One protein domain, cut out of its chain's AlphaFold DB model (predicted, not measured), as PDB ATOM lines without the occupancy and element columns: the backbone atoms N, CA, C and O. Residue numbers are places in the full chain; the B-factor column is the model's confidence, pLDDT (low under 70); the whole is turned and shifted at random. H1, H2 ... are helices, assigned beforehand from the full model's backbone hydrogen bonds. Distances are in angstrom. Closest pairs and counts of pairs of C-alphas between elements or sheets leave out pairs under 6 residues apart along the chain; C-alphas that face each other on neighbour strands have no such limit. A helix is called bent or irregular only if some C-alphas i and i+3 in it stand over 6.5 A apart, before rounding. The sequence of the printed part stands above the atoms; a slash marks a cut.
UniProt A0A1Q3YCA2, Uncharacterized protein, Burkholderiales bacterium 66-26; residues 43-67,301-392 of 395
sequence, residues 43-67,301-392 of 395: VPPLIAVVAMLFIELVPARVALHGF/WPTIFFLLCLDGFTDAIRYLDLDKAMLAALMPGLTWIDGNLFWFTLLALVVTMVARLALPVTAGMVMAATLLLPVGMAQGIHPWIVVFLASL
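What this domain is: This is residues 43 to 67 and 301 to 392 of the 395 residues of an uncharacterized protein of Burkholderiales bacterium 66-26 (UniProt A0A1Q3YCA2). Two lobes of helices lie one after the other along the longest axis: H1, short H2 and the long H3 make one, and H5, H6 and H7 pack together in the other. H4, sharply kinked, runs from the end of H3 to the second lobe, and between H3 and H6 the lobes come close over few contacts. The printed part has 117 residues with seven named helices, H1 to H7 in order, no named strand, and is all helix. The whole is compact, with a radius of gyration of the C-alphas of 15.0 A, yet elongated, spanning 42 by 27 by 22 A.

How they stand to each other: H1, residues 43 to 54, touches H2, residues 60 to 63, with residues 49 to 53 alone; the closest C-alphas, of Val 49 and Ala 63, are 5.7 A apart. H3, residues 301 to 319, touches H1 with residues 305 to 313 alone, at a steep tilt of 48 degrees, the same way; the C-alphas of Pro 45 and Cys 309 are closest, at 5.5 A. H2 and H3 touch, closest at the C-alphas of Ala 63 and Gly 312, 4.5 A. H4, residues 322 to 337, is irregular, with C-alphas 333 and 336 7.7 A apart, and has a kink of 63 degrees near residue 331. H6, residues 361 to 378, is only just irregular, with C-alphas 371 and 374 6.7 A apart. H6 is the hub, touching H4, H5, residues 341 to 358, and H7, residues 383 to 392. H5 and H6 form a hairpin at a shallow tilt of 33 degrees, only just short of steep, closest at the C-alphas of Ala 355 and Gly 364, 5.1 A. H6 and H7 form a hairpin at a shallow tilt of 30 degrees, closest at the C-alphas of Ala 369 and Val 387, 5.6 A. H3 and H6 are close but not clearly touching, with the closest C-alphas, of Thr 314 and Thr 370, 7.3 A apart. Every O i to N i+4 pair is within hydrogen-bond range in H1 and H7; the figures are 13 of 15 in H3, 8 of 12 in H4, 13 of 14 in H5 and 12 of 14 in H6, and H2 is too short for such a pair.

Where its parts are: H1 begins at C-alpha 43 (19.124, 41.141, 33.153) and H7 ends at C-alpha 392 (42.308, 31.715, 37.472). From first to last C-alpha H1 is 16.2 A, H3 27.0 A, H4 21.9 A, H5 26.0 A, H6 26.1 A and H7 14.2 A long.

The domain as a whole: The C-alphas farthest apart, of Phe 54 and Phe 342, are 43.9 A from each other. Residues 68 to 300 are not printed, and C-alphas 67 and 301 are 12.7 A apart across the cut. The links that are printed whole are tight. The mean pLDDT of the printed part is 93.3, and no printed residue is under 70.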
ATOM      1  N   VAL A  43      20.306  40.419  32.668       95.88
ATOM      2  CA  VAL A  43      19.124  41.141  33.153       95.88
ATOM      3  C   VAL A  43      19.282  41.639  34.603       95.88
ATOM      4  O   VAL A  43      18.993  42.811  34.843       95.88
ATOM      5  N   PRO A  44      19.768  40.847  35.583       95.38
ATOM      6  CA  PRO A  44      19.886  41.288  36.974       95.38
ATOM      7  C   PRO A  44      20.729  42.555  37.204       95.38
ATOM      8  O   PRO A  44      20.259  43.431  37.934       95.38
ATOM      9  N   PRO A  45      21.934  42.725  36.618       94.00
ATOM     10  CA  PRO A  45      22.697  43.956  36.821       94.00
ATOM     11  C   PRO A  45      22.070  45.149  36.091       94.00
ATOM     12  O   PRO A  45      22.180  46.271  36.574       94.00
ATOM     13  N   LEU A  46      21.359  44.931  34.978       96.25
ATOM     14  CA  LEU A  46      20.589  45.990  34.322       96.25
ATOM     15  C   LEU A  46      19.440  46.476  35.216       96.25
ATOM     16  O   LEU A  46      19.268  47.681  35.380       96.25
ATOM     17  N   ILE A  47      18.698  45.555  35.843       96.88
ATOM     18  CA  ILE A  47      17.664  45.904  36.830       96.88
ATOM     19  C   ILE A  47      18.283  46.690  37.984       96.88
ATOM     20  O   ILE A  47      17.722  47.707  38.378       96.88
ATOM     21  N   ALA A  48      19.438  46.263  38.502       95.81
ATOM     22  CA  ALA A  48      20.120  46.980  39.576       95.81
ATOM     23  C   ALA A  48      20.499  48.411  39.164       95.81
ATOM     24  O   ALA A  48      20.212  49.347  39.903       95.81
ATOM     25  N   VAL A  49      21.076  48.603  37.971       96.62
ATOM     26  CA  VAL A  49      21.409  49.935  37.438       96.62
ATOM     27  C   VAL A  49      20.165  50.805  37.282       96.62
ATOM     28  O   VAL A  49      20.158  51.944  37.744       96.62
ATOM     29  N   VAL A  50      19.091  50.278  36.688       97.19
ATOM     30  CA  VAL A  50      17.828  51.014  36.523       97.19
ATOM     31  C   VAL A  50      17.215  51.365  37.876       97.19
ATOM     32  O   VAL A  50      16.789  52.501  38.067       97.19
ATOM     33  N   ALA A  51      17.212  50.432  38.829       97.25
ATOM     34  CA  ALA A  51      16.723  50.676  40.177       97.25
ATOM     35  C   ALA A  51      17.525  51.794  40.849       97.25
ATOM     36  O   ALA A  51      16.924  52.760  41.305       97.25
ATOM     37  N   MET A  52      18.863  51.724  40.831       97.62
ATOM     38  CA  MET A  52      19.733  52.768  41.388       97.62
ATOM     39  C   MET A  52      19.452  54.151  40.792       97.62
ATOM     40  O   MET A  52      19.464  55.131  41.531       97.62
ATOM     41  N   LEU A  53      19.189  54.238  39.486       97.31
ATOM     42  CA  LEU A  53      18.820  55.494  38.829       97.31
ATOM     43  C   LEU A  53      17.431  55.981  39.254       97.31
ATOM     44  O   LEU A  53      17.257  57.167  39.509       97.31
ATOM     45  N   PHE A  54      16.454  55.077  39.342       97.62
ATOM     46  CA  PHE A  54      15.064  55.412  39.660       97.62
ATOM     47  C   PHE A  54      14.894  55.963  41.079       97.62
ATOM     48  O   PHE A  54      14.120  56.890  41.287       97.62
ATOM     49  N   ILE A  55      15.623  55.402  42.048       96.62
ATOM     50  CA  ILE A  55      15.619  55.879  43.441       96.62
ATOM     51  C   ILE A  55      16.728  56.901  43.731       96.62
ATOM     52  O   ILE A  55      16.975  57.207  44.893       96.62
ATOM     53  N   GLU A  56      17.426  57.378  42.693       96.81
ATOM     54  CA  GLU A  56      18.545  58.326  42.790       96.81
ATOM     55  C   GLU A  56      19.616  57.912  43.821       96.81
ATOM     56  O   GLU A  56      20.212  58.742  44.507       96.81
ATOM     57  N   LEU A  57      19.883  56.602  43.926       97.06
ATOM     58  CA  LEU A  57      20.793  56.041  44.929       97.06
ATOM     59  C   LEU A  57      22.222  56.561  44.763       97.06
ATOM     60  O   LEU A  57      22.920  56.834  45.738       97.06
ATOM     61  N   VAL A  58      22.655  56.666  43.506       97.25
ATOM     62  CA  VAL A  58      23.950  57.212  43.104       97.25
ATOM     63  C   VAL A  58      23.763  58.102  41.871       97.25
ATOM     64  O   VAL A  58      22.823  57.895  41.099       97.25
ATOM     65  N   PRO A  59      24.660  59.075  41.624       97.19
ATOM     66  CA  PRO A  59      24.598  59.901  40.426       97.19
ATOM     67  C   PRO A  59      24.610  59.059  39.146       97.19
ATOM     68  O   PRO A  59      25.331  58.064  39.060       97.19
ATOM     69  N   ALA A  60      23.921  59.518  38.098       96.56
ATOM     70  CA  ALA A  60      23.847  58.790  36.828       96.56
ATOM     71  C   ALA A  60      25.225  58.460  36.226       96.56
ATOM     72  O   ALA A  60      25.414  57.384  35.671       96.56
ATOM     73  N   ARG A  61      26.221  59.340  36.405       95.25
ATOM     74  CA  ARG A  61      27.611  59.098  35.973       95.25
ATOM     75  C   ARG A  61      28.277  57.892  36.656       95.25
ATOM     76  O   ARG A  61      29.225  57.358  36.098       95.25
ATOM     77  N   VAL A  62      27.822  57.500  37.846       94.75
ATOM     78  CA  VAL A  62      28.324  56.334  38.592       94.75
ATOM     79  C   VAL A  62      27.590  55.090  38.103       94.75
ATOM     80  O   VAL A  62      28.208  54.170  37.577       94.75
ATOM     81  N   ALA A  63      26.253  55.106  38.148       95.75
ATOM     82  CA  ALA A  63      25.433  53.970  37.716       95.75
ATOM     83  C   ALA A  63      25.644  53.593  36.236       95.75
ATOM     84  O   ALA A  63      25.570  52.420  35.881       95.75
ATOM     85  N   LEU A  64      25.932  54.574  35.372       95.38
ATOM     86  CA  LEU A  64      26.177  54.383  33.939       95.38
ATOM     87  C   LEU A  64      27.666  54.461  33.563       95.38
ATOM     88  O   LEU A  64      27.967  54.616  32.378       95.38
ATOM     89  N   HIS A  65      28.596  54.350  34.524       92.12
ATOM     90  CA  HIS A  65      30.043  54.461  34.275       92.12
ATOM     91  C   HIS A  65      30.513  53.593  33.098       92.12
ATOM     92  O   HIS A  65      31.160  54.093  32.171       92.12
ATOM     93  N   GLY A  66      30.091  52.326  33.063       89.50
ATOM     94  CA  GLY A  66      30.445  51.399  31.990       89.50
ATOM     95  C   GLY A  66      30.127  51.941  30.595       89.50
ATOM     96  O   GLY A  66      30.975  51.856  29.707       89.50
ATOM     97  N   PHE A  67      28.966  52.580  30.417       92.38
ATOM     98  CA  PHE A  67      28.422  53.006  29.121       92.38
ATOM     99  C   PHE A  67      29.133  54.203  28.472       92.38
ATOM    100  O   PHE A  67      28.993  54.390  27.266       92.38
ATOM    101  N   TRP A 301      25.556  41.381  22.096       93.38
ATOM    102  CA  TRP A 301      24.975  42.512  22.825       93.38
ATOM    103  C   TRP A 301      24.619  42.193  24.278       93.38
ATOM    104  O   TRP A 301      24.941  43.028  25.128       93.38
ATOM    105  N   PRO A 302      24.012  41.031  24.599       93.25
ATOM    106  CA  PRO A 302      23.729  40.660  25.981       93.25
ATOM    107  C   PRO A 302      24.972  40.714  26.867       93.25
ATOM    108  O   PRO A 302      24.948  41.359  27.915       93.25
ATOM    109  N   THR A 303      26.086  40.123  26.423       89.75
ATOM    110  CA  THR A 303      27.320  40.131  27.215       89.75
ATOM    111  C   THR A 303      27.928  41.529  27.324       89.75
ATOM    112  O   THR A 303      28.417  41.896  28.392       89.75
ATOM    113  N   ILE A 304      27.870  42.348  26.268       91.12
ATOM    114  CA  ILE A 304      28.317  43.747  26.349       91.12
ATOM    115  C   ILE A 304      27.497  44.498  27.406       91.12
ATOM    116  O   ILE A 304      28.079  45.051  28.335       91.12
ATOM    117  N   PHE A 305      26.164  44.480  27.322       93.31
ATOM    118  CA  PHE A 305      25.294  45.168  28.287       93.31
ATOM    119  C   PHE A 305      25.515  44.686  29.716       93.31
ATOM    120  O   PHE A 305      25.613  45.502  30.631       93.31
ATOM    121  N   PHE A 306      25.642  43.375  29.895       91.81
ATOM    122  CA  PHE A 306      25.953  42.767  31.178       91.81
ATOM    123  C   PHE A 306      27.229  43.345  31.801       91.81
ATOM    124  O   PHE A 306      27.195  43.789  32.947       91.81
ATOM    125  N   LEU A 307      28.331  43.407  31.045       88.94
ATOM    126  CA  LEU A 307      29.609  43.934  31.535       88.94
ATOM    127  C   LEU A 307      29.540  45.430  31.854       88.94
ATOM    128  O   LEU A 307      30.099  45.860  32.859       88.94
ATOM    129  N   LEU A 308      28.848  46.220  31.028       91.25
ATOM    130  CA  LEU A 308      28.704  47.664  31.251       91.25
ATOM    131  C   LEU A 308      27.859  47.962  32.494       91.25
ATOM    132  O   LEU A 308      28.212  48.843  33.278       91.25
ATOM    133  N   CYS A 309      26.769  47.213  32.695       93.75
ATOM    134  CA  CYS A 309      25.949  47.338  33.898       93.75
ATOM    135  C   CYS A 309      26.729  46.900  35.136       93.75
ATOM    136  O   CYS A 309      26.667  47.566  36.163       93.75
ATOM    137  N   LEU A 310      27.494  45.810  35.036       90.81
ATOM    138  CA  LEU A 310      28.314  45.302  36.130       90.81
ATOM    139  C   LEU A 310      29.432  46.280  36.525       90.81
ATOM    140  O   LEU A 310      29.744  46.395  37.709       90.81
ATOM    141  N   ASP A 311      30.001  47.013  35.567       89.00
ATOM    142  CA  ASP A 311      30.994  48.061  35.825       89.00
ATOM    143  C   ASP A 311      30.381  49.240  36.602       89.00
ATOM    144  O   ASP A 311      30.911  49.615  37.645       89.00
ATOM    145  N   GLY A 312      29.214  49.754  36.186       91.12
ATOM    146  CA  GLY A 312      28.495  50.792  36.943       91.12
ATOM    147  C   GLY A 312      28.013  50.319  38.320       91.12
ATOM    148  O   GLY A 312      28.075  51.053  39.305       91.12
ATOM    149  N   PHE A 313      27.599  49.055  38.411       90.06
ATOM    150  CA  PHE A 313      27.233  48.412  39.668       90.06
ATOM    151  C   PHE A 313      28.428  48.315  40.625       90.06
ATOM    152  O   PHE A 313      28.330  48.679  41.791       90.06
ATOM    153  N   THR A 314      29.597  47.931  40.115       88.94
ATOM    154  CA  THR A 314      30.850  47.895  40.882       88.94
ATOM    155  C   THR A 314      31.320  49.297  41.280       88.94
ATOM    156  O   THR A 314      31.830  49.485  42.384       88.94
ATOM    157  N   ASP A 315      31.134  50.304  40.424       90.00
ATOM    158  CA  ASP A 315      31.516  51.686  40.731       90.00
ATOM    159  C   ASP A 315      30.697  52.271  41.891       90.00
ATOM    160  O   ASP A 315      31.239  52.975  42.747       90.00
ATOM    161  N   ALA A 316      29.419  51.891  41.992       94.25
ATOM    162  CA  ALA A 316      28.557  52.273  43.105       94.25
ATOM    163  C   ALA A 316      29.081  51.782  44.470       94.25
ATOM    164  O   ALA A 316      28.915  52.488  45.462       94.25
ATOM    165  N   ILE A 317      29.780  50.640  44.531       93.00
ATOM    166  CA  ILE A 317      30.407  50.135  45.770       93.00
ATOM    167  C   ILE A 317      31.434  51.136  46.298       93.00
ATOM    168  O   ILE A 317      31.415  51.471  47.480       93.00
ATOM    169  N   ARG A 318      32.300  51.644  45.414       89.75
ATOM    170  CA  ARG A 318      33.318  52.642  45.773       89.75
ATOM    171  C   ARG A 318      32.691  53.988  46.107       89.75
ATOM    172  O   ARG A 318      33.120  54.648  47.042       89.75
ATOM    173  N   TYR A 319      31.670  54.397  45.353       94.75
ATOM    174  CA  TYR A 319      30.964  55.655  45.601       94.75
ATOM    175  C   TYR A 319      30.273  55.682  46.972       94.75
ATOM    176  O   TYR A 319      30.219  56.728  47.613       94.75
ATOM    177  N   LEU A 320      29.749  54.538  47.419       95.56
ATOM    178  CA  LEU A 320      29.066  54.380  48.703       95.56
ATOM    179  C   LEU A 320      30.010  53.985  49.853       95.56
ATOM    180  O   LEU A 320      29.523  53.652  50.932       95.56
ATOM    181  N   ASP A 321      31.333  53.993  49.631       92.75
ATOM    182  CA  ASP A 321      32.365  53.585  50.600       92.75
ATOM    183  C   ASP A 321      32.155  52.164  51.180       92.75
ATOM    184  O   ASP A 321      32.628  51.824  52.270       92.75
ATOM    185  N   LEU A 322      31.451  51.301  50.440       92.06
ATOM    186  CA  LEU A 322      31.178  49.919  50.841       92.06
ATOM    187  C   LEU A 322      32.442  49.056  50.815       92.06
ATOM    188  O   LEU A 322      32.552  48.108  51.587       92.06
ATOM    189  N   ASP A 323      33.410  49.396  49.966       89.69
ATOM    190  CA  ASP A 323      34.737  48.783  49.945       89.69
ATOM    191  C   ASP A 323      35.500  49.035  51.255       89.69
ATOM    192  O   ASP A 323      36.091  48.105  51.810       89.69
ATOM    193  N   LYS A 324      35.430  50.256  51.801       90.44
ATOM    194  CA  LYS A 324      36.021  50.613  53.101       90.44
ATOM    195  C   LYS A 324      35.303  49.931  54.260       90.44
ATOM    196  O   LYS A 324      35.967  49.386  55.139       90.44
ATOM    197  N   ALA A 325      33.968  49.936  54.257       91.12
ATOM    198  CA  ALA A 325      33.173  49.280  55.295       91.12
ATOM    199  C   ALA A 325      33.436  47.765  55.332       91.12
ATOM    200  O   ALA A 325      33.683  47.188  56.391       91.12
ATOM    201  N   MET A 326      33.473  47.133  54.157       90.38
ATOM    202  CA  MET A 326      33.839  45.729  54.007       90.38
ATOM    203  C   MET A 326      35.260  45.459  54.506       90.38
ATOM    204  O   MET A 326      35.475  44.501  55.245       90.38
ATOM    205  N   LEU A 327      36.231  46.297  54.130       90.81
ATOM    206  CA  LEU A 327      37.612  46.143  54.580       90.81
ATOM    207  C   LEU A 327      37.707  46.229  56.109       90.81
ATOM    208  O   LEU A 327      38.326  45.367  56.726       90.81
ATOM    209  N   ALA A 328      37.048  47.208  56.732       90.75
ATOM    210  CA  ALA A 328      37.023  47.358  58.185       90.75
ATOM    211  C   ALA A 328      36.422  46.133  58.898       90.75
ATOM    212  O   ALA A 328      36.938  45.714  59.932       90.75
ATOM    213  N   ALA A 329      35.377  45.529  58.324       90.19
ATOM    214  CA  ALA A 329      34.739  44.338  58.878       90.19
ATOM    215  C   ALA A 329      35.582  43.059  58.704       90.19
ATOM    216  O   ALA A 329      35.624  42.220  59.601       90.19
ATOM    217  N   LEU A 330      36.250  42.894  57.557       90.69
ATOM    218  CA  LEU A 330      36.971  41.660  57.220       90.69
ATOM    219  C   LEU A 330      38.411  41.630  57.744       90.69
ATOM    220  O   LEU A 330      38.895  40.567  58.132       90.69
ATOM    221  N   MET A 331      39.109  42.770  57.763       91.62
ATOM    222  CA  MET A 331      40.543  42.817  58.077       91.62
ATOM    223  C   MET A 331      40.930  42.217  59.436       91.62
ATOM    224  O   MET A 331      41.921  41.486  59.460       91.62
ATOM    225  N   PRO A 332      40.185  42.425  60.544       92.38
ATOM    226  CA  PRO A 332      40.529  41.821  61.833       92.38
ATOM    227  C   PRO A 332      40.647  40.289  61.771       92.38
ATOM    228  O   PRO A 332      41.537  39.710  62.392       92.38
ATOM    229  N   GLY A 333      39.794  39.640  60.970       91.75
ATOM    230  CA  GLY A 333      39.788  38.190  60.772       91.75
ATOM    231  C   GLY A 333      40.794  37.677  59.737       91.75
ATOM    232  O   GLY A 333      40.921  36.465  59.576       91.75
ATOM    233  N   LEU A 334      41.501  38.565  59.031       93.56
ATOM    234  CA  LEU A 334      42.424  38.231  57.936       93.56
ATOM    235  C   LEU A 334      43.886  38.603  58.230       93.56
ATOM    236  O   LEU A 334      44.734  38.511  57.344       93.56
ATOM    237  N   THR A 335      44.193  38.988  59.469       89.94
ATOM    238  CA  THR A 335      45.543  39.366  59.924       89.94
ATOM    239  C   THR A 335      46.572  38.241  59.795       89.94
ATOM    240  O   THR A 335      47.744  38.517  59.581       89.94
ATOM    241  N   TRP A 336      46.145  36.976  59.847       91.00
ATOM    242  CA  TRP A 336      47.001  35.792  59.685       91.00
ATOM    243  C   TRP A 336      47.596  35.630  58.279       91.00
ATOM    244  O   TRP A 336      48.525  34.842  58.103       91.00
ATOM    245  N   ILE A 337      47.057  36.329  57.276       92.88
ATOM    246  CA  ILE A 337      47.620  36.309  55.927       92.88
ATOM    247  C   ILE A 337      48.937  37.093  55.913       92.88
ATOM    248  O   ILE A 337      49.883  36.611  55.303       92.88
ATOM    249  N   ASP A 338      49.016  38.243  56.595       89.31
ATOM    250  CA  ASP A 338      50.233  39.059  56.780       89.31
ATOM    251  C   ASP A 338      51.066  39.253  55.491       89.31
ATOM    252  O   ASP A 338      52.282  39.076  55.456       89.31
ATOM    253  N   GLY A 339      50.389  39.507  54.364       90.62
ATOM    254  CA  GLY A 339      51.036  39.656  53.051       90.62
ATOM    255  C   GLY A 339      51.631  38.367  52.458       90.62
ATOM    256  O   GLY A 339      52.248  38.394  51.390       90.62
ATOM    257  N   ASN A 340      51.429  37.214  53.096       95.25
ATOM    258  CA  ASN A 340      51.875  35.920  52.605       95.25
ATOM    259  C   ASN A 340      51.044  35.475  51.393       95.25
ATOM    260  O   ASN A 340      49.843  35.193  51.479       95.25
ATOM    261  N   LEU A 341      51.722  35.337  50.252       94.62
ATOM    262  CA  LEU A 341      51.088  34.986  48.987       94.62
ATOM    263  C   LEU A 341      50.410  33.607  49.006       94.62
ATOM    264  O   LEU A 341      49.392  33.437  48.338       94.62
ATOM    265  N   PHE A 342      50.925  32.629  49.755       95.88
ATOM    266  CA  PHE A 342      50.308  31.303  49.848       95.88
ATOM    267  C   PHE A 342      48.924  31.389  50.500       95.88
ATOM    268  O   PHE A 342      47.933  30.928  49.933       95.88
ATOM    269  N   TRP A 343      48.849  32.050  51.655       96.19
ATOM    270  CA  TRP A 343      47.603  32.236  52.392       96.19
ATOM    271  C   TRP A 343      46.602  33.098  51.632       96.19
ATOM    272  O   TRP A 343      45.424  32.751  51.559       96.19
ATOM    273  N   PHE A 344      47.077  34.160  50.979       97.06
ATOM    274  CA  PHE A 344      46.227  34.969  50.116       97.06
ATOM    275  C   PHE A 344      45.707  34.177  48.908       97.06
ATOM    276  O   PHE A 344      44.545  34.310  48.537       97.06
ATOM    277  N   THR A 345      46.533  33.310  48.315       97.06
ATOM    278  CA  THR A 345      46.115  32.437  47.206       97.06
ATOM    279  C   THR A 345      45.033  31.457  47.648       97.06
ATOM    280  O   THR A 345      44.053  31.273  46.928       97.06
ATOM    281  N   LEU A 346      45.164  30.871  48.842       96.56
ATOM    282  CA  LEU A 346      44.140  29.995  49.410       96.56
ATOM    283  C   LEU A 346      42.839  30.757  49.697       96.56
ATOM    284  O   LEU A 346      41.763  30.266  49.358       96.56
ATOM    285  N   LEU A 347      42.929  31.968  50.259       96.25
ATOM    286  CA  LEU A 347      41.767  32.834  50.455       96.25
ATOM    287  C   LEU A 347      41.084  33.137  49.115       96.25
ATOM    288  O   LEU A 347      39.875  32.960  48.997       96.25
ATOM    289  N   ALA A 348      41.851  33.560  48.107       96.94
ATOM    290  CA  ALA A 348      41.329  33.867  46.782       96.94
ATOM    291  C   ALA A 348      40.631  32.651  46.159       96.94
ATOM    292  O   ALA A 348      39.529  32.789  45.640       96.94
ATOM    293  N   LEU A 349      41.218  31.455  46.280       96.75
ATOM    294  CA  LEU A 349      40.599  30.209  45.829       96.75
ATOM    295  C   LEU A 349      39.247  29.978  46.509       96.75
ATOM    296  O   LEU A 349      38.253  29.764  45.822       96.75
ATOM    297  N   VAL A 350      39.193  30.050  47.842       95.69
ATOM    298  CA  VAL A 350      37.956  29.817  48.603       95.69
ATOM    299  C   VAL A 350      36.896  30.860  48.258       95.69
ATOM    300  O   VAL A 350      35.768  30.495  47.941       95.69
ATOM    301  N   VAL A 351      37.247  32.148  48.262       94.81
ATOM    302  CA  VAL A 351      36.313  33.242  47.958       94.81
ATOM    303  C   VAL A 351      35.772  33.117  46.537       94.81
ATOM    304  O   VAL A 351      34.561  33.207  46.337       94.81
ATOM    305  N   THR A 352      36.632  32.863  45.546       95.25
ATOM    306  CA  THR A 352      36.188  32.698  44.159       95.25
ATOM    307  C   THR A 352      35.336  31.440  43.981       95.25
ATOM    308  O   THR A 352      34.307  31.512  43.314       95.25
ATOM    309  N   MET A 353      35.688  30.314  44.609       93.38
ATOM    310  CA  MET A 353      34.880  29.087  44.565       93.38
ATOM    311  C   MET A 353      33.505  29.278  45.205       93.38
ATOM    312  O   MET A 353      32.497  28.928  44.598       93.38
ATOM    313  N   VAL A 354      33.438  29.891  46.390       92.12
ATOM    314  CA  VAL A 354      32.170  30.182  47.073       92.12
ATOM    315  C   VAL A 354      31.314  31.135  46.242       92.12
ATOM    316  O   VAL A 354      30.124  30.883  46.060       92.12
ATOM    317  N   ALA A 355      31.911  32.181  45.663       91.38
ATOM    318  CA  ALA A 355      31.210  33.075  44.745       91.38
ATOM    319  C   ALA A 355      30.634  32.305  43.545       91.38
ATOM    320  O   ALA A 355      29.486  32.524  43.167       91.38
ATOM    321  N   ARG A 356      31.386  31.355  42.980       89.25
ATOM    322  CA  ARG A 356      30.964  30.533  41.834       89.25
ATOM    323  C   ARG A 356      29.838  29.547  42.143       89.25
ATOM    324  O   ARG A 356      29.143  29.159  41.208       89.25
ATOM    325  N   LEU A 357      29.620  29.176  43.407       86.56
ATOM    326  CA  LEU A 357      28.472  28.345  43.796       86.56
ATOM    327  C   LEU A 357      27.139  29.076  43.610       86.56
ATOM    328  O   LEU A 357      26.131  28.439  43.325       86.56
ATOM    329  N   ALA A 358      27.138  30.401  43.779       82.88
ATOM    330  CA  ALA A 358      25.929  31.215  43.698       82.88
ATOM    331  C   ALA A 358      25.843  32.074  42.432       82.88
ATOM    332  O   ALA A 358      24.752  32.501  42.057       82.88
ATOM    333  N   LEU A 359      26.980  32.361  41.794       89.00
ATOM    334  CA  LEU A 359      27.086  33.356  40.736       89.00
ATOM    335  C   LEU A 359      27.538  32.742  39.399       89.00
ATOM    336  O   LEU A 359      28.434  31.886  39.364       89.00
ATOM    337  N   PRO A 360      27.006  33.254  38.274       88.44
ATOM    338  CA  PRO A 360      27.527  32.999  36.941       88.44
ATOM    339  C   PRO A 360      29.032  33.258  36.841       88.44
ATOM    340  O   PRO A 360      29.595  34.022  37.622       88.44
ATOM    341  N   VAL A 361      29.694  32.643  35.858       88.31
ATOM    342  CA  VAL A 361      31.166  32.658  35.715       88.31
ATOM    343  C   VAL A 361      31.730  34.073  35.794       88.31
ATOM    344  O   VAL A 361      32.685  34.335  36.526       88.31
ATOM    345  N   THR A 362      31.141  34.988  35.030       88.12
ATOM    346  CA  THR A 362      31.654  36.349  34.905       88.12
ATOM    347  C   THR A 362      31.296  37.192  36.121       88.12
ATOM    348  O   THR A 362      32.176  37.851  36.668       88.12
ATOM    349  N   ALA A 363      30.043  37.125  36.587       87.88
ATOM    350  CA  ALA A 363      29.610  37.820  37.797       87.88
ATOM    351  C   ALA A 363      30.424  37.370  39.019       87.88
ATOM    352  O   ALA A 363      30.958  38.201  39.743       87.88
ATOM    353  N   GLY A 364      30.595  36.061  39.208       91.44
ATOM    354  CA  GLY A 364      31.363  35.484  40.309       91.44
ATOM    355  C   GLY A 364      32.828  35.904  40.297       91.44
ATOM    356  O   GLY A 364      33.371  36.241  41.344       91.44
ATOM    357  N   MET A 365      33.455  35.953  39.118       92.56
ATOM    358  CA  MET A 365      34.830  36.438  38.972       92.56
ATOM    359  C   MET A 365      34.960  37.919  39.336       92.56
ATOM    360  O   MET A 365      35.823  38.272  40.137       92.56
ATOM    361  N   VAL A 366      34.100  38.777  38.773       90.31
ATOM    362  CA  VAL A 366      34.143  40.223  39.033       90.31
ATOM    363  C   VAL A 366      33.848  40.503  40.500       90.31
ATOM    364  O   VAL A 366      34.598  41.237  41.127       90.31
ATOM    365  N   MET A 367      32.847  39.846  41.085       89.06
ATOM    366  CA  MET A 367      32.544  39.984  42.507       89.06
ATOM    367  C   MET A 367      33.686  39.502  43.397       89.06
ATOM    368  O   MET A 367      34.038  40.192  44.349       89.06
ATOM    369  N   ALA A 368      34.314  38.365  43.081       94.19
ATOM    370  CA  ALA A 368      35.496  37.923  43.811       94.19
ATOM    371  C   ALA A 368      36.627  38.959  43.716       94.19
ATOM    372  O   ALA A 368      37.248  39.263  44.731       94.19
ATOM    373  N   ALA A 369      36.857  39.555  42.542       93.81
ATOM    374  CA  ALA A 369      37.826  40.636  42.388       93.81
ATOM    375  C   ALA A 369      37.444  41.873  43.224       93.81
ATOM    376  O   ALA A 369      38.308  42.417  43.904       93.81
ATOM    377  N   THR A 370      36.170  42.277  43.257       90.69
ATOM    378  CA  THR A 370      35.672  43.379  44.103       90.69
ATOM    379  C   THR A 370      35.972  43.154  45.577       90.69
ATOM    380  O   THR A 370      36.415  44.076  46.256       90.69
ATOM    381  N   LEU A 371      35.754  41.934  46.072       91.12
ATOM    382  CA  LEU A 371      35.983  41.585  47.472       91.12
ATOM    383  C   LEU A 371      37.481  41.498  47.796       91.12
ATOM    384  O   LEU A 371      37.943  42.017  48.809       91.12
ATOM    385  N   LEU A 372      38.251  40.833  46.933       95.19
ATOM    386  CA  LEU A 372      39.648  40.500  47.197       95.19
ATOM    387  C   LEU A 372      40.600  41.674  46.956       95.19
ATOM    388  O   LEU A 372      41.644  41.728  47.601       95.19
ATOM    389  N   LEU A 373      40.294  42.595  46.036       94.25
ATOM    390  CA  LEU A 373      41.225  43.658  45.640       94.25
ATOM    391  C   LEU A 373      41.549  44.628  46.790       94.25
ATOM    392  O   LEU A 373      42.740  44.815  47.048       94.25
ATOM    393  N   PRO A 374      40.568  45.172  47.543       92.44
ATOM    394  CA  PRO A 374      40.858  46.002  48.712       92.44
ATOM    395  C   PRO A 374      41.639  45.239  49.788       92.44
ATOM    396  O   PRO A 374      42.599  45.772  50.340       92.44
ATOM    397  N   VAL A 375      41.276  43.974  50.039       93.94
ATOM    398  CA  VAL A 375      41.942  43.110  51.030       93.94
ATOM    399  C   VAL A 375      43.398  42.858  50.646       93.94
ATOM    400  O   VAL A 375      44.295  43.062  51.457       93.94
ATOM    401  N   GLY A 376      43.654  42.452  49.402       95.19
ATOM    402  CA  GLY A 376      45.004  42.186  48.915       95.19
ATOM    403  C   GLY A 376      45.875  43.436  48.951       95.19
ATOM    404  O   GLY A 376      46.998  43.383  49.444       95.19
ATOM    405  N   MET A 377      45.337  44.579  48.517       93.88
ATOM    406  CA  MET A 377      46.054  45.855  48.559       93.88
ATOM    407  C   MET A 377      46.399  46.292  49.984       93.88
ATOM    408  O   MET A 377      47.525  46.727  50.220       93.88
ATOM    409  N   ALA A 378      45.471  46.142  50.936       92.75
ATOM    410  CA  ALA A 378      45.714  46.462  52.343       92.75
ATOM    411  C   ALA A 378      46.818  45.592  52.967       92.75
ATOM    412  O   ALA A 378      47.465  46.005  53.922       92.75
ATOM    413  N   GLN A 379      47.053  44.408  52.400       93.38
ATOM    414  CA  GLN A 379      48.076  43.462  52.835       93.38
ATOM    415  C   GLN A 379      49.346  43.483  51.973       93.38
ATOM    416  O   GLN A 379      50.182  42.589  52.072       93.38
ATOM    417  N   GLY A 380      49.505  44.477  51.094       94.00
ATOM    418  CA  GLY A 380      50.692  44.609  50.244       94.00
ATOM    419  C   GLY A 380      50.765  43.620  49.073       94.00
ATOM    420  O   GLY A 380      51.783  43.565  48.383       94.00
ATOM    421  N   ILE A 381      49.700  42.864  48.791       96.75
ATOM    422  CA  ILE A 381      49.615  42.005  47.607       96.75
ATOM    423  C   ILE A 381      49.381  42.873  46.370       96.75
ATOM    424  O   ILE A 381      48.475  43.707  46.314       96.75
ATOM    425  N   HIS A 382      50.191  42.653  45.335       95.81
ATOM    426  CA  HIS A 382      50.103  43.423  44.101       95.81
ATOM    427  C   HIS A 382      48.723  43.239  43.416       95.81
ATOM    428  O   HIS A 382      48.326  42.096  43.174       95.81
ATOM    429  N   PRO A 383      48.006  44.312  43.010       95.75
ATOM    430  CA  PRO A 383      46.626  44.223  42.504       95.75
ATOM    431  C   PRO A 383      46.444  43.283  41.310       95.75
ATOM    432  O   PRO A 383      45.432  42.593  41.209       95.75
ATOM    433  N   TRP A 384      47.443  43.214  40.421       95.75
ATOM    434  CA  TRP A 384      47.414  42.281  39.291       95.75
ATOM    435  C   TRP A 384      47.346  40.819  39.744       95.75
ATOM    436  O   TRP A 384      46.585  40.054  39.161       95.75
ATOM    437  N   ILE A 385      48.065  40.441  40.809       96.19
ATOM    438  CA  ILE A 385      48.022  39.075  41.353       96.19
ATOM    439  C   ILE A 385      46.608  38.773  41.845       96.19
ATOM    440  O   ILE A 385      46.073  37.711  41.553       96.19
ATOM    441  N   VAL A 386      45.975  39.725  42.535       96.38
ATOM    442  CA  VAL A 386      44.615  39.553  43.054       96.38
ATOM    443  C   VAL A 386      43.615  39.278  41.931       96.38
ATOM    444  O   VAL A 386      42.885  38.287  41.980       96.38
ATOM    445  N   VAL A 387      43.614  40.116  40.890       95.44
ATOM    446  CA  VAL A 387      42.712  39.936  39.742       95.44
ATOM    447  C   VAL A 387      43.046  38.659  38.972       95.44
ATOM    448  O   VAL A 387      42.139  37.943  38.544       95.44
ATOM    449  N   PHE A 388      44.332  38.350  38.805       95.69
ATOM    450  CA  PHE A 388      44.772  37.140  38.122       95.69
ATOM    451  C   PHE A 388      44.309  35.875  38.856       95.69
ATOM    452  O   PHE A 388      43.793  34.969  38.209       95.69
ATOM    453  N   LEU A 389      44.400  35.826  40.189       96.19
ATOM    454  CA  LEU A 389      43.902  34.707  40.995       96.19
ATOM    455  C   LEU A 389      42.377  34.569  40.908       96.19
ATOM    456  O   LEU A 389      41.883  33.467  40.670       96.19
ATOM    457  N   ALA A 390      41.632  35.674  41.010       95.56
ATOM    458  CA  ALA A 390      40.178  35.654  40.827       95.56
ATOM    459  C   ALA A 390      39.791  35.150  39.423       95.56
ATOM    460  O   ALA A 390      38.849  34.375  39.266       95.56
ATOM    461  N   SER A 391      40.546  35.537  38.390       93.88
ATOM    462  CA  SER A 391      40.375  35.005  37.035       93.88
ATOM    463  C   SER A 391      40.664  33.506  36.970       93.88
ATOM    464  O   SER A 391      39.831  32.738  36.482       93.88
ATOM    465  N   LEU A 392      41.812  33.088  37.502       94.06
ATOM    466  CA  LEU A 392      42.308  31.715  37.472       94.06
ATOM    467  C   LEU A 392      41.328  30.738  38.122       94.06
ATOM    468  O   LEU A 392      41.036  29.693  37.549       94.06
TER     469      LEU A 392